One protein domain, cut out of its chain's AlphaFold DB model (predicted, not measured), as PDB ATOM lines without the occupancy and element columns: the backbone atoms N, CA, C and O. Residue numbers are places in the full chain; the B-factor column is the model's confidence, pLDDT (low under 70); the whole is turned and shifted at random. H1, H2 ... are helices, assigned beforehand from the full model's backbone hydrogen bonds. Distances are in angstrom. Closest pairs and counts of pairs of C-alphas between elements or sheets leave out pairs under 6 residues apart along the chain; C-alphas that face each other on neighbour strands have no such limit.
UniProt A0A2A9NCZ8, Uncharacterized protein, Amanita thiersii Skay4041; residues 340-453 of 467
ATOM      1  N   MET A 340     103.689 144.386 135.450       95.50
ATOM      2  CA  MET A 340     104.050 144.760 136.821       95.50
ATOM      3  C   MET A 340     103.408 143.840 137.861       95.50
ATOM      4  O   MET A 340     104.064 143.483 138.835       95.50
ATOM      5  N   ALA A 341     102.154 143.431 137.657       95.38
ATOM      6  CA  ALA A 341     101.493 142.476 138.542       95.38
ATOM      7  C   ALA A 341     102.162 141.094 138.493       95.38
ATOM      8  O   ALA A 341     102.288 140.446 139.528       95.38
ATOM      9  N   LYS A 342     102.629 140.661 137.315       94.06
ATOM     10  CA  LYS A 342     103.357 139.394 137.157       94.06
ATOM     11  C   LYS A 342     104.777 139.445 137.704       94.06
ATOM     12  O   LYS A 342     105.273 138.402 138.091       94.06
ATOM     13  N   ALA A 343     105.396 140.620 137.805       90.50
ATOM     14  CA  ALA A 343     106.718 140.791 138.409       90.50
ATOM     15  C   ALA A 343     106.780 140.465 139.907       90.50
ATOM     16  O   ALA A 343     107.868 140.379 140.470       90.50
ATOM     17  N   ILE A 344     105.631 140.281 140.554       90.19
ATOM     18  CA  ILE A 344     105.546 139.832 141.937       90.19
ATOM     19  C   ILE A 344     105.200 138.336 141.916       90.19
ATOM     20  O   ILE A 344     104.177 137.971 141.334       90.19
ATOM     21  N   PRO A 345     106.013 137.463 142.541       87.25
ATOM     22  CA  PRO A 345     105.741 136.032 142.548       87.25
ATOM     23  C   PRO A 345     104.415 135.734 143.256       87.25
ATOM     24  O   PRO A 345     104.190 136.161 144.391       87.25
ATOM     25  N   ASP A 346     103.550 134.964 142.598       87.12
ATOM     26  CA  ASP A 346     102.355 134.404 143.223       87.12
ATOM     27  C   ASP A 346     102.698 133.063 143.886       87.12
ATOM     28  O   ASP A 346     102.816 132.020 143.240       87.12
ATOM     29  N   ASN A 347     102.859 133.089 145.209       82.56
ATOM     30  CA  ASN A 347     103.228 131.899 145.978       82.56
ATOM     31  C   ASN A 347     102.063 130.920 146.177       82.56
ATOM     32  O   ASN A 347     102.275 129.840 146.739       82.56
ATOM     33  N   THR A 348     100.835 131.267 145.770       84.12
ATOM     34  CA  THR A 348      99.681 130.370 145.946       84.12
ATOM     35  C   THR A 348      99.897 129.035 145.239       84.12
ATOM     36  O   THR A 348      99.494 127.996 145.765       84.12
ATOM     37  N   PHE A 349     100.622 129.050 144.121       78.38
ATOM     38  CA  PHE A 349     100.966 127.863 143.353       78.38
ATOM     39  C   PHE A 349     101.837 126.864 144.142       78.38
ATOM     40  O   PHE A 349     101.561 125.663 144.157       78.38
ATOM     41  N   LEU A 350     102.845 127.347 144.876       77.69
ATOM     42  CA  LEU A 350     103.794 126.479 145.587       77.69
ATOM     43  C   LEU A 350     103.203 125.770 146.800       77.69
ATOM     44  O   LEU A 350     103.706 124.724 147.215       77.69
ATOM     45  N   ARG A 351     102.117 126.306 147.362       81.25
ATOM     46  CA  ARG A 351     101.445 125.699 148.520       81.25
ATOM     47  C   ARG A 351     100.845 124.333 148.209       81.25
ATOM     48  O   ARG A 351     100.632 123.552 149.131       81.25
ATOM     49  N   ASN A 352     100.622 124.040 146.929       82.00
ATOM     50  CA  ASN A 352      99.989 122.813 146.463       82.00
ATOM     51  C   ASN A 352     100.960 121.905 145.692       82.00
ATOM     52  O   ASN A 352     100.508 121.146 144.837       82.00
ATOM     53  N   CYS A 353     102.276 121.973 145.953       82.50
ATOM     54  CA  CYS A 353     103.237 121.169 145.193       82.50
ATOM     55  C   CYS A 353     102.913 119.660 145.323       82.50
ATOM     56  O   CYS A 353     102.987 119.124 146.435       82.50
ATOM     57  N   PRO A 354     102.571 118.950 144.223       77.94
ATOM     58  CA  PRO A 354     102.091 117.564 144.283       77.94
ATOM     59  C   PRO A 354     103.096 116.608 144.928       77.94
ATOM     60  O   PRO A 354     102.716 115.691 145.661       77.94
ATOM     61  N   SER A 355     104.388 116.869 144.712       74.56
ATOM     62  CA  SER A 355     105.494 116.054 145.213       74.56
ATOM     63  C   SER A 355     105.595 116.051 146.748       74.56
ATOM     64  O   SER A 355     106.146 115.112 147.311       74.56
ATOM     65  N   LEU A 356     105.014 117.038 147.449       68.88
ATOM     66  CA  LEU A 356     104.993 117.079 148.922       68.88
ATOM     67  C   LEU A 356     104.007 116.073 149.543       68.88
ATOM     68  O   LEU A 356     104.086 115.802 150.740       68.88
ATOM     69  N   SER A 357     103.077 115.520 148.758       66.81
ATOM     70  CA  SER A 357     102.034 114.612 149.259       66.81
ATOM     71  C   SER A 357     102.468 113.141 149.362       66.81
ATOM     72  O   SER A 357     101.799 112.350 150.028       66.81
ATOM     73  N   LEU A 358     103.595 112.762 148.746       65.00
ATOM     74  CA  LEU A 358     104.093 111.384 148.714       65.00
ATOM     75  C   LEU A 358     105.222 111.215 149.739       65.00
ATOM     76  O   LEU A 358     106.385 111.535 149.514       65.00
ATOM     77  N   SER A 359     104.842 110.717 150.908       55.03
ATOM     78  CA  SER A 359     105.510 110.871 152.202       55.03
ATOM     79  C   SER A 359     106.875 110.196 152.423       55.03
ATOM     80  O   SER A 359     107.212 109.991 153.580       55.03
ATOM     81  N   ASN A 360     107.677 109.842 151.410       56.50
ATOM     82  CA  ASN A 360     108.959 109.144 151.654       56.50
ATOM     83  C   ASN A 360     110.176 109.623 150.839       56.50
ATOM     84  O   ASN A 360     111.275 109.143 151.105       56.50
ATOM     85  N   TYR A 361     110.035 110.566 149.902       51.00
ATOM     86  CA  TYR A 361     111.181 111.166 149.198       51.00
ATOM     87  C   TYR A 361     111.205 112.674 149.440       51.00
ATOM     88  O   TYR A 361     110.555 113.460 148.760       51.00
ATOM     89  N   GLN A 362     111.939 113.060 150.479       52.19
ATOM     90  CA  GLN A 362     112.097 114.429 150.964       52.19
ATOM     91  C   GLN A 362     113.217 115.172 150.211       52.19
ATOM     92  O   GLN A 362     113.987 115.912 150.815       52.19
ATOM     93  N   GLU A 363     113.330 114.980 148.896       54.75
ATOM     94  CA  GLU A 363     114.275 115.741 148.071       54.75
ATOM     95  C   GLU A 363     113.558 116.944 147.439       54.75
ATOM     96  O   GLU A 363     112.997 116.918 146.347       54.75
ATOM     97  N   SER A 364     113.526 117.998 148.259       65.00
ATOM     98  CA  SER A 364     113.911 119.366 147.887       65.00
ATOM     99  C   SER A 364     113.154 120.095 146.770       65.00
ATOM    100  O   SER A 364     113.783 120.776 145.962       65.00
ATOM    101  N   CYS A 365     111.819 120.095 146.753       74.81
ATOM    102  CA  CYS A 365     111.153 121.252 146.139       74.81
ATOM    103  C   CYS A 365     111.373 122.490 147.030       74.81
ATOM    104  O   CYS A 365     111.225 122.398 148.251       74.81
ATOM    105  N   LEU A 366     111.739 123.633 146.438       71.44
ATOM    106  CA  LEU A 366     112.028 124.866 147.181       71.44
ATOM    107  C   LEU A 366     110.866 125.293 148.087       71.44
ATOM    108  O   LEU A 366     109.697 125.237 147.704       71.44
ATOM    109  N   PHE A 367     111.216 125.779 149.279       74.06
ATOM    110  CA  PHE A 367     110.285 126.448 150.187       74.06
ATOM    111  C   PHE A 367     109.910 127.844 149.659       74.06
ATOM    112  O   PHE A 367     110.664 128.457 148.905       74.06
ATOM    113  N   GLU A 368     108.770 128.379 150.113       74.56
ATOM    114  CA  GLU A 368     108.202 129.668 149.667       74.56
ATOM    115  C   GLU A 368     109.215 130.832 149.688       74.56
ATOM    116  O   GLU A 368     109.260 131.617 148.745       74.56
ATOM    117  N   ALA A 369     110.069 130.923 150.716       70.00
ATOM    118  CA  ALA A 369     111.097 131.964 150.807       70.00
ATOM    119  C   ALA A 369     112.162 131.844 149.701       70.00
ATOM    120  O   ALA A 369     112.533 132.838 149.088       70.00
ATOM    121  N   SER A 370     112.600 130.621 149.393       84.50
ATOM    122  CA  SER A 370     113.620 130.372 148.371       84.50
ATOM    123  C   SER A 370     113.089 130.579 146.952       84.50
ATOM    124  O   SER A 370     113.838 130.974 146.064       84.50
ATOM    125  N   PHE A 371     111.788 130.374 146.726       89.00
ATOM    126  CA  PHE A 371     111.193 130.714 145.435       89.00
ATOM    127  C   PHE A 371     111.179 132.213 145.173       89.00
ATOM    128  O   PHE A 371     111.436 132.613 144.046       89.00
ATOM    129  N   GLN A 372     110.908 133.047 146.180       90.25
ATOM    130  CA  GLN A 372     110.939 134.499 145.989       90.25
ATOM    131  C   GLN A 372     112.331 134.977 145.580       90.25
ATOM    132  O   GLN A 372     112.438 135.814 144.687       90.25
ATOM    133  N   ASP A 373     113.381 134.419 146.184       90.25
ATOM    134  CA  ASP A 373     114.765 134.732 145.826       90.25
ATOM    135  C   ASP A 373     115.094 134.261 144.404       90.25
ATOM    136  O   ASP A 373     115.607 135.042 143.604       90.25
ATOM    137  N   LEU A 374     114.724 133.023 144.049       90.62
ATOM    138  CA  LEU A 374     114.916 132.483 142.699       90.62
ATOM    139  C   LEU A 374     114.142 133.290 141.645       90.62
ATOM    140  O   LEU A 374     114.665 133.620 140.582       90.62
ATOM    141  N   TYR A 375     112.893 133.633 141.947       93.19
ATOM    142  CA  TYR A 375     112.039 134.425 141.077       93.19
ATOM    143  C   TYR A 375     112.596 135.834 140.910       93.19
ATOM    144  O   TYR A 375     112.683 136.326 139.791       93.19
ATOM    145  N   ARG A 376     113.028 136.477 142.000       93.25
ATOM    146  CA  ARG A 376     113.659 137.797 141.961       93.25
ATOM    147  C   ARG A 376     114.930 137.781 141.119       93.25
ATOM    148  O   ARG A 376     115.112 138.686 140.306       93.25
ATOM    149  N   LEU A 377     115.774 136.771 141.305       92.00
ATOM    150  CA  LEU A 377     117.001 136.577 140.542       92.00
ATOM    151  C   LEU A 377     116.697 136.526 139.041       92.00
ATOM    152  O   LEU A 377     117.204 137.343 138.275       92.00
ATOM    153  N   TYR A 378     115.802 135.630 138.619       91.50
ATOM    154  CA  TYR A 378     115.463 135.512 137.204       91.50
ATOM    155  C   TYR A 378     114.706 136.728 136.673       91.50
ATOM    156  O   TYR A 378     115.076 137.270 135.640       91.50
ATOM    157  N   MET A 379     113.684 137.208 137.370       93.38
ATOM    158  CA  MET A 379     112.828 138.282 136.873       93.38
ATOM    159  C   MET A 379     113.547 139.636 136.834       93.38
ATOM    160  O   MET A 379     113.415 140.381 135.863       93.38
ATOM    161  N   HIS A 380     114.323 139.969 137.867       93.12
ATOM    162  CA  HIS A 380     114.930 141.293 138.004       93.12
ATOM    163  C   HIS A 380     116.419 141.319 137.671       93.12
ATOM    164  O   HIS A 380     116.846 142.236 136.970       93.12
ATOM    165  N   GLU A 381     117.211 140.353 138.141       91.75
ATOM    166  CA  GLU A 381     118.673 140.419 137.987       91.75
ATOM    167  C   GLU A 381     119.134 140.037 136.576       91.75
ATOM    168  O   GLU A 381     120.099 140.613 136.083       91.75
ATOM    169  N   THR A 382     118.404 139.162 135.870       90.62
ATOM    170  CA  THR A 382     118.689 138.880 134.443       90.62
ATOM    171  C   THR A 382     118.185 139.971 133.492       90.62
ATOM    172  O   THR A 382     118.476 139.945 132.298       90.62
ATOM    173  N   GLY A 383     117.406 140.932 133.999       93.56
ATOM    174  CA  GLY A 383     116.846 142.023 133.206       93.56
ATOM    175  C   GLY A 383     115.564 141.688 132.437       93.56
ATOM    176  O   GLY A 383     115.061 142.580 131.752       93.56
ATOM    177  N   ILE A 384     114.987 140.483 132.574       94.88
ATOM    178  CA  ILE A 384     113.697 140.108 131.948       94.88
ATOM    179  C   ILE A 384     112.627 141.173 132.213       94.88
ATOM    180  O   ILE A 384     111.988 141.655 131.278       94.88
ATOM    181  N   PHE A 385     112.472 141.605 133.466       95.88
ATOM    182  CA  PHE A 385     111.477 142.610 133.828       95.88
ATOM    183  C   PHE A 385     111.632 143.915 133.038       95.88
ATOM    184  O   PHE A 385     110.637 144.445 132.546       95.88
ATOM    185  N   GLN A 386     112.865 144.419 132.910       95.69
ATOM    186  CA  GLN A 386     113.135 145.678 132.214       95.69
ATOM    187  C   GLN A 386     112.994 145.518 130.702       95.69
ATOM    188  O   GLN A 386     112.303 146.315 130.073       95.69
ATOM    189  N   LYS A 387     113.577 144.452 130.139       94.94
ATOM    190  CA  LYS A 387     113.550 144.156 128.701       94.94
ATOM    191  C   LYS A 387     112.126 144.017 128.160       94.94
ATOM    192  O   LYS A 387     111.846 144.447 127.050       94.94
ATOM    193  N   PHE A 388     111.228 143.431 128.948       96.56
ATOM    194  CA  PHE A 388     109.852 143.147 128.539       96.56
ATOM    195  C   PHE A 388     108.821 144.080 129.185       96.56
ATOM    196  O   PHE A 388     107.630 143.777 129.195       96.56
ATOM    197  N   LYS A 389     109.249 145.248 129.688       96.19
ATOM    198  CA  LYS A 389     108.377 146.220 130.369       96.19
ATOM    199  C   LYS A 389     107.119 146.585 129.569       96.19
ATOM    200  O   LYS A 389     106.060 146.795 130.160       96.19
ATOM    201  N   TYR A 390     107.250 146.672 128.246       96.44
ATOM    202  CA  TYR A 390     106.161 146.989 127.315       96.44
ATOM    203  C   TYR A 390     105.712 145.786 126.472       96.44
ATOM    204  O   TYR A 390     104.757 145.901 125.709       96.44
ATOM    205  N   ASP A 391     106.360 144.633 126.637       97.44
ATOM    206  CA  ASP A 391     106.113 143.403 125.883       97.44
ATOM    207  C   ASP A 391     105.845 142.233 126.851       97.44
ATOM    208  O   ASP A 391     106.644 141.302 126.967       97.44
ATOM    209  N   PRO A 392     104.725 142.261 127.597       97.69
ATOM    210  CA  PRO A 392     104.392 141.180 128.523       97.69
ATOM    211  C   PRO A 392     104.171 139.830 127.840       97.69
ATOM    212  O   PRO A 392     104.355 138.803 128.485       97.69
ATOM    213  N   VAL A 393     103.772 139.790 126.562       98.00
ATOM    214  CA  VAL A 393     103.501 138.520 125.874       98.00
ATOM    215  C   VAL A 393     104.815 137.780 125.615       98.00
ATOM    216  O   VAL A 393     104.902 136.580 125.890       98.00
ATOM    217  N   CYS A 394     105.860 138.479 125.158       97.12
ATOM    218  CA  CYS A 394     107.196 137.890 125.060       97.12
ATOM    219  C   CYS A 394     107.874 137.765 126.428       97.12
ATOM    220  O   CYS A 394     108.650 136.834 126.625       97.12
ATOM    221  N   GLY A 395     107.561 138.634 127.393       96.38
ATOM    222  CA  GLY A 395     108.041 138.511 128.771       96.38
ATOM    223  C   GLY A 395     107.566 137.227 129.453       96.38
ATOM    224  O   GLY A 395     108.357 136.536 130.092       96.38
ATOM    225  N   LEU A 396     106.298 136.853 129.261       96.94
ATOM    226  CA  LEU A 396     105.764 135.567 129.718       96.94
ATOM    227  C   LEU A 396     106.444 134.390 129.014       96.94
ATOM    228  O   LEU A 396     106.756 133.404 129.670       96.94
ATOM    229  N   GLN A 397     106.722 134.503 127.712       96.94
ATOM    230  CA  GLN A 397     107.496 133.486 126.996       96.94
ATOM    231  C   GLN A 397     108.914 133.349 127.575       96.94
ATOM    232  O   GLN A 397     109.339 132.243 127.883       96.94
ATOM    233  N   ALA A 398     109.594 134.463 127.856       95.06
ATOM    234  CA  ALA A 398     110.904 134.447 128.504       95.06
ATOM    235  C   ALA A 398     110.872 133.790 129.895       95.06
ATOM    236  O   ALA A 398     111.800 133.071 130.252       95.06
ATOM    237  N   LEU A 399     109.798 133.987 130.670       94.56
ATOM    238  CA  LEU A 399     109.605 133.281 131.941       94.56
ATOM    239  C   LEU A 399     109.386 131.776 131.744       94.56
ATOM    240  O   LEU A 399     109.911 130.984 132.525       94.56
ATOM    241  N   ILE A 400     108.651 131.368 130.706       95.44
ATOM    242  CA  ILE A 400     108.470 129.950 130.356       95.44
ATOM    243  C   ILE A 400     109.823 129.303 130.036       95.44
ATOM    244  O   ILE A 400     110.080 128.193 130.500       95.44
ATOM    245  N   ASP A 401     110.691 130.005 129.314       93.94
ATOM    246  CA  ASP A 401     111.962 129.468 128.813       93.94
ATOM    247  C   ASP A 401     113.091 129.447 129.867       93.94
ATOM    248  O   ASP A 401     114.134 128.828 129.657       93.94
ATOM    249  N   VAL A 402     112.878 130.057 131.040       92.62
ATOM    250  CA  VAL A 402     113.809 129.984 132.181       92.62
ATOM    251  C   VAL A 402     113.932 128.527 132.686       92.62
ATOM    252  O   VAL A 402     112.915 127.842 132.844       92.62
ATOM    253  N   PRO A 403     115.148 128.032 132.992       92.38
ATOM    254  CA  PRO A 403     115.417 126.702 133.526       92.38
ATOM    255  C   PRO A 403     115.092 126.650 135.024       92.38
ATOM    256  O   PRO A 403     115.964 126.732 135.890       92.38
ATOM    257  N   TRP A 404     113.805 126.554 135.348       90.94
ATOM    258  CA  TRP A 404     113.346 126.507 136.737       90.94
ATOM    259  C   TRP A 404     113.685 125.192 137.439       90.94
ATOM    260  O   TRP A 404     113.717 125.172 138.670       90.94
ATOM    261  N   ALA A 405     113.900 124.104 136.692       90.44
ATOM    262  CA  ALA A 405     114.230 122.794 137.247       90.44
ATOM    263  C   ALA A 405     115.721 122.454 137.101       90.44
ATOM    264  O   ALA A 405     116.418 122.946 136.215       90.44
ATOM    265  N   GLU A 406     116.206 121.576 137.978       85.50
ATOM    266  CA  GLU A 406     117.601 121.142 137.979       85.50
ATOM    267  C   GLU A 406     117.974 120.450 136.659       85.50
ATOM    268  O   GLU A 406     117.235 119.615 136.133       85.50
ATOM    269  N   GLY A 407     119.142 120.803 136.117       84.50
ATOM    270  CA  GLY A 407     119.677 120.220 134.885       84.50
ATOM    271  C   GLY A 407     119.062 120.755 133.587       84.50
ATOM    272  O   GLY A 407     119.510 120.361 132.507       84.50
ATOM    273  N   GLU A 408     118.079 121.657 133.656       86.81
ATOM    274  CA  GLU A 408     117.590 122.360 132.471       86.81
ATOM    275  C   GLU A 408     118.652 123.333 131.942       86.81
ATOM    276  O   GLU A 408     119.366 123.999 132.695       86.81
ATOM    277  N   LYS A 409     118.776 123.402 130.614       82.19
ATOM    278  CA  LYS A 409     119.669 124.346 129.942       82.19
ATOM    279  C   LYS A 409     118.874 125.571 129.533       82.19
ATOM    280  O   LYS A 409     117.791 125.444 128.972       82.19
ATOM    281  N   TRP A 410     119.451 126.731 129.789       79.38
ATOM    282  CA  TRP A 410     118.937 128.005 129.317       79.38
ATOM    283  C   TRP A 410     119.050 128.103 127.787       79.38
ATOM    284  O   TRP A 410     120.057 127.664 127.220       79.38
ATOM    285  N   ASP A 411     118.045 128.678 127.127       75.12
ATOM    286  CA  ASP A 411     118.092 128.934 125.684       75.12
ATOM    287  C   ASP A 411     119.100 130.064 125.374       75.12
ATOM    288  O   ASP A 411     118.933 131.181 125.876       75.12
ATOM    289  N   PRO A 412     120.134 129.825 124.540       66.12
ATOM    290  CA  PRO A 412     121.115 130.841 124.157       66.12
ATOM    291  C   PRO A 412     120.521 132.128 123.572       66.12
ATOM    292  O   PRO A 412     121.215 133.137 123.536       66.12
ATOM    293  N   ALA A 413     119.265 132.115 123.113       67.50
ATOM    294  CA  ALA A 413     118.579 133.284 122.564       67.50
ATOM    295  C   ALA A 413     118.442 134.463 123.549       67.50
ATOM    296  O   ALA A 413     118.120 135.579 123.127       67.50
ATOM    297  N   TYR A 414     118.681 134.252 124.848       67.94
ATOM    298  CA  TYR A 414     118.791 135.345 125.810       67.94
ATOM    299  C   TYR A 414     120.253 135.523 126.224       67.94
ATOM    300  O   TYR A 414     120.807 134.684 126.928       67.94
ATOM    301  N   ASP A 415     120.845 136.655 125.836       63.25
ATOM    302  CA  ASP A 415     122.247 137.048 126.079       63.25
ATOM    303  C   ASP A 415     122.614 137.287 127.567       63.25
ATOM    304  O   ASP A 415     123.548 138.024 127.890       63.25
ATOM    305  N   GLY A 416     121.860 136.716 128.509       65.38
ATOM    306  CA  GLY A 416     122.061 136.896 129.944       65.38
ATOM    307  C   GLY A 416     123.126 135.956 130.508       65.38
ATOM    308  O   GLY A 416     123.111 134.751 130.261       65.38
ATOM    309  N   VAL A 417     124.027 136.491 131.338       68.62
ATOM    310  CA  VAL A 417     124.878 135.667 132.210       68.62
ATOM    311  C   VAL A 417     123.966 134.975 133.217       68.62
ATOM    312  O   VAL A 417     123.347 135.638 134.047       68.62
ATOM    313  N   ILE A 418     123.872 133.649 133.139       66.19
ATOM    314  CA  ILE A 418     123.048 132.872 134.064       66.19
ATOM    315  C   ILE A 418     123.750 132.872 135.424       66.19
ATOM    316  O   ILE A 418     124.885 132.390 135.525       66.19
ATOM    317  N   PRO A 419     123.111 133.380 136.482       72.44
ATOM    318  CA  PRO A 419     123.633 133.196 137.821       72.44
ATOM    319  C   PRO A 419     123.618 131.701 138.151       72.44
ATOM    320  O   PRO A 419     122.600 131.031 138.006       72.44
ATOM    321  N   VAL A 420     124.758 131.158 138.585       71.06
ATOM    322  CA  VAL A 420     124.827 129.775 139.072       71.06
ATOM    323  C   VAL A 420     124.033 129.705 140.374       71.06
ATOM    324  O   VAL A 420     124.507 130.143 141.422       71.06
ATOM    325  N   VAL A 421     122.810 129.183 140.302       76.44
ATOM    326  CA  VAL A 421     121.956 128.956 141.470       76.44
ATOM    327  C   VAL A 421     122.001 127.495 141.886       76.44
ATOM    328  O   VAL A 421     121.835 126.597 141.075       76.44
ATOM    329  N   ASN A 422     122.166 127.253 143.185       78.44
ATOM    330  CA  ASN A 422     122.022 125.920 143.784       78.44
ATOM    331  C   ASN A 422     120.566 125.650 144.217       78.44
ATOM    332  O   ASN A 422     120.326 124.893 145.155       78.44
ATOM    333  N   GLN A 423     119.598 126.345 143.614       82.31
ATOM    334  CA  GLN A 423     118.190 126.323 144.001       82.31
ATOM    335  C   GLN A 423     117.335 126.095 142.756       82.31
ATOM    336  O   GLN A 423     117.395 126.886 141.819       82.31
ATOM    337  N   TYR A 424     116.528 125.033 142.770       85.88
ATOM    338  CA  TYR A 424     115.677 124.635 141.650       85.88
ATOM    339  C   TYR A 424     114.303 124.182 142.135       85.88
ATOM    340  O   TYR A 424     114.171 123.585 143.204       85.88
ATOM    341  N   LEU A 425     113.267 124.428 141.339       88.94
ATOM    342  CA  LEU A 425     111.961 123.809 141.540       88.94
ATOM    343  C   LEU A 425     112.022 122.325 141.167       88.94
ATOM    344  O   LEU A 425     112.767 121.925 140.269       88.94
ATOM    345  N   CYS A 426     111.183 121.502 141.803       89.31
ATOM    346  CA  CYS A 426     110.977 120.152 141.290       89.31
ATOM    347  C   CYS A 426     110.326 120.220 139.898       89.31
ATOM    348  O   CYS A 426     109.658 121.199 139.544       89.31
ATOM    349  N   LYS A 427     110.490 119.154 139.110       89.81
ATOM    350  CA  LYS A 427     109.993 119.085 137.730       89.81
ATOM    351  C   LYS A 427     108.493 119.386 137.615       89.81
ATOM    352  O   LYS A 427     108.092 120.121 136.719       89.81
ATOM    353  N   ASP A 428     107.684 118.865 138.537       88.69
ATOM    354  CA  ASP A 428     106.230 119.060 138.524       88.69
ATOM    355  C   ASP A 428     105.852 120.522 138.789       88.69
ATOM    356  O   ASP A 428     105.030 121.096 138.073       88.69
ATOM    357  N   CYS A 429     106.487 121.146 139.787       90.25
ATOM    358  CA  CYS A 429     106.240 122.541 140.136       90.25
ATOM    359  C   CYS A 429     106.766 123.505 139.047       90.25
ATOM    360  O   CYS A 429     106.067 124.455 138.701       90.25
ATOM    361  N   SER A 430     107.915 123.224 138.419       91.81
ATOM    362  CA  SER A 430     108.383 123.950 137.222       91.81
ATOM    363  C   SER A 430     107.383 123.849 136.060       91.81
ATOM    364  O   SER A 430     106.975 124.860 135.485       91.81
ATOM    365  N   MET A 431     106.924 122.635 135.741       91.12
ATOM    366  CA  MET A 431     106.004 122.398 134.626       91.12
ATOM    367  C   MET A 431     104.671 123.119 134.818       91.12
ATOM    368  O   MET A 431     104.186 123.766 133.891       91.12
ATOM    369  N   ALA A 432     104.075 123.036 136.004       91.31
ATOM    370  CA  ALA A 432     102.786 123.674 136.229       91.31
ATOM    371  C   ALA A 432     102.892 125.210 136.348       91.31
ATOM    372  O   ALA A 432     101.970 125.902 135.914       91.31
ATOM    373  N   LEU A 433     104.041 125.755 136.765       92.44
ATOM    374  CA  LEU A 433     104.334 127.188 136.638       92.44
ATOM    375  C   LEU A 433     104.386 127.630 135.159       92.44
ATOM    376  O   LEU A 433     103.740 128.612 134.785       92.44
ATOM    377  N   ARG A 434     105.070 126.861 134.296       93.94
ATOM    378  CA  ARG A 434     105.105 127.099 132.838       93.94
ATOM    379  C   ARG A 434     103.721 127.025 132.198       93.94
ATOM    380  O   ARG A 434     103.393 127.884 131.383       93.94
ATOM    381  N   CYS A 435     102.907 126.036 132.571       94.25
ATOM    382  CA  CYS A 435     101.524 125.935 132.098       94.25
ATOM    383  C   CYS A 435     100.725 127.189 132.467       94.25
ATOM    384  O   CYS A 435     100.103 127.782 131.591       94.25
ATOM    385  N   GLY A 436     100.827 127.650 133.718       93.69
ATOM    386  CA  GLY A 436     100.159 128.874 134.153       93.69
ATOM    387  C   GLY A 436     100.582 130.099 133.339       93.69
ATOM    388  O   GLY A 436      99.736 130.893 132.931       93.69
ATOM    389  N   TRP A 437     101.871 130.284 133.044       95.75
ATOM    390  CA  TRP A 437     102.292 131.397 132.180       95.75
ATOM    391  C   TRP A 437     101.867 131.240 130.729       95.75
ATOM    392  O   TRP A 437     101.549 132.248 130.103       95.75
ATOM    393  N   LYS A 438     101.825 130.015 130.201       96.50
ATOM    394  CA  LYS A 438     101.316 129.752 128.855       96.50
ATOM    395  C   LYS A 438      99.843 130.149 128.742       96.50
ATOM    396  O   LYS A 438      99.499 130.887 127.827       96.50
ATOM    397  N   GLU A 439      99.022 129.750 129.711       96.19
ATOM    398  CA  GLU A 439      97.611 130.147 129.791       96.19
ATOM    399  C   GLU A 439      97.469 131.672 129.892       96.19
ATOM    400  O   GLU A 439      96.735 132.269 129.113       96.19
ATOM    401  N   ASN A 440      98.243 132.329 130.767       95.94
ATOM    402  CA  ASN A 440      98.245 133.796 130.866       95.94
ATOM    403  C   ASN A 440      98.675 134.476 129.553       95.94
ATOM    404  O   ASN A 440      98.198 135.563 129.235       95.94
ATOM    405  N   ARG A 441      99.615 133.878 128.811       97.38
ATOM    406  CA  ARG A 441     100.117 134.403 127.534       97.38
ATOM    407  C   ARG A 441      99.040 134.313 126.452       97.38
ATOM    408  O   ARG A 441      98.864 135.274 125.707       97.38
ATOM    409  N   GLU A 442      98.333 133.189 126.390       97.44
ATOM    410  CA  GLU A 442      97.193 132.969 125.495       97.44
ATOM    411  C   GLU A 442      96.026 133.903 125.853       97.44
ATOM    412  O   GLU A 442      95.564 134.645 124.992       97.44
ATOM    413  N   GLU A 443      95.627 133.968 127.127       96.88
ATOM    414  CA  GLU A 443      94.571 134.870 127.612       96.88
ATOM    415  C   GLU A 443      94.877 136.336 127.284       96.88
ATOM    416  O   GLU A 443      94.025 137.059 126.766       96.88
ATOM    417  N   LEU A 444      96.113 136.776 127.537       97.62
ATOM    418  CA  LEU A 444      96.536 138.133 127.217       97.62
ATOM    419  C   LEU A 444      96.462 138.418 125.716       97.62
ATOM    420  O   LEU A 444      96.060 139.514 125.332       97.62
ATOM    421  N   TRP A 445      96.846 137.458 124.872       97.75
ATOM    422  CA  TRP A 445      96.743 137.611 123.424       97.75
ATOM    423  C   TRP A 445      95.289 137.781 122.985       97.75
ATOM    424  O   TRP A 445      95.006 138.657 122.175       97.75
ATOM    425  N   GLU A 446      94.354 137.017 123.543       95.94
ATOM    426  CA  GLU A 446      92.923 137.148 123.238       95.94
ATOM    427  C   GLU A 446      92.342 138.495 123.710       95.94
ATOM    428  O   GLU A 446      91.588 139.136 122.978       95.94
ATOM    429  N   LEU A 447      92.751 138.994 124.884       96.56
ATOM    430  CA  LEU A 447      92.312 140.305 125.394       96.56
ATOM    431  C   LEU A 447      92.709 141.479 124.485       96.56
ATOM    432  O   LEU A 447      92.034 142.512 124.486       96.56
ATOM    433  N   LEU A 448      93.775 141.336 123.691       97.06
ATOM    434  CA  LEU A 448      94.193 142.379 122.754       97.06
ATOM    435  C   LEU A 448      93.129 142.678 121.693       97.06
ATOM    436  O   LEU A 448      93.048 143.823 121.256       97.06
ATOM    437  N   ASP A 449      92.287 141.717 121.308       95.69
ATOM    438  CA  ASP A 449      91.232 141.970 120.316       95.69
ATOM    439  C   ASP A 449      90.173 142.940 120.839       95.69
ATOM    440  O   ASP A 449      89.699 143.813 120.103       95.69
ATOM    441  N   GLU A 450      89.830 142.812 122.122       95.69
ATOM    442  CA  GLU A 450      88.935 143.736 122.815       95.69
ATOM    443  C   GLU A 450      89.606 145.101 122.983       95.69
ATOM    444  O   GLU A 450      89.026 146.127 122.624       95.69
ATOM    445  N   TRP A 451      90.849 145.126 123.470       96.81
ATOM    446  CA  TRP A 451      91.560 146.378 123.739       96.81
ATOM    447  C   TRP A 451      91.902 147.168 122.478       96.81
ATOM    448  O   TRP A 451      91.980 148.390 122.532       96.81
ATOM    449  N   PHE A 452      92.094 146.501 121.342       96.31
ATOM    450  CA  PHE A 452      92.301 147.145 120.046       96.31
ATOM    451  C   PHE A 452      91.001 147.393 119.270       96.31
ATOM    452  O   PHE A 452      91.037 147.940 118.161       96.31
ATOM    453  N   GLY A 453      89.847 147.004 119.822       94.56
ATOM    454  CA  GLY A 453      88.556 147.150 119.150       94.56
ATOM    455  C   GLY A 453      88.511 146.434 117.797       94.56
ATOM    456  O   GLY A 453      87.879 146.922 116.859       94.56
TER     457      GLY A 453
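AT A GLANCE: This is residues 340 to 453 of the 467 residues of an uncharacterized protein of Amanita thiersii Skay4041 (UniProt A0A2A9NCZ8). A long helix, H5, makes the longest axis, and H4 packs on it side by side as a helical hairpin; H2 stands across from this pair at a steep angle, near H4, and the short H3 joins H2 to H4. The unnamed opening stretch, residues 340 to 353, leads along one side of the body to the short H1, which lies by the beginning of H5. Residues 357 to 362 stick out at one end and 446 to 453 at the other. The printed part has 114 residues with five named helices, H1 to H5 in order, and no named strand; the class is all helix. It is compact, with a radius of gyration of the C-alphas of 15.0 A, but elongated, spanning 54 by 30 by 21 A.

HOW THE PARTS SIT: H1, residues 354 to 357, only just touches H5, residues 427 to 451, with 3 pairs of C-alphas within 8 A, the closest being Pro 354 and Asp 428 at 7.2 A. H2, residues 368 to 381, and H3, residues 384 to 387, only just touch, and only at the corner, with 3 such pairs; the closest C-alphas are those of Met 379 and Phe 385, 5.5 A apart. H4, residues 392 to 401, touches H3, closest at the C-alphas of Ile 384 and Gly 395, 6.7 A. H2 and H4 are close but not clearly touching, at a steep tilt of 62 degrees, opposite ways; their closest C-alphas, Met 379 and Leu 399, are 7.7 A apart. H4 and H5 form a hairpin and touch at a shallow tilt of 16 degrees, opposite ways, through residues 434 to 445 of H5; the closest C-alphas are those of Ile 400 and Arg 434, 5.1 A. H2 and H5 are apart. Every O i to N i+4 pair is within hydrogen-bond range in H2 and H4, and 19 of 21 in H5; H1 and H3 are too short for such a pair.

IN THESE COORDINATES: H1 begins at C-alpha 354, (102.091, 117.564, 144.283). H2 is 19.0 A long from first to last C-alpha, H4 13.9 A and H5 35.8 A. H5 ends at C-alpha 451, (91.560, 146.378, 123.739).

THE WHOLE: The C-alphas farthest apart, those of Asn 360 and Gly 453, are 54.0 A apart. The printed part has no cut, and the link from H4 to H5, 25 residues, is long. The mean pLDDT of the printed part is 85.9; residues 356 to 364 and 412 to 418 are under 70.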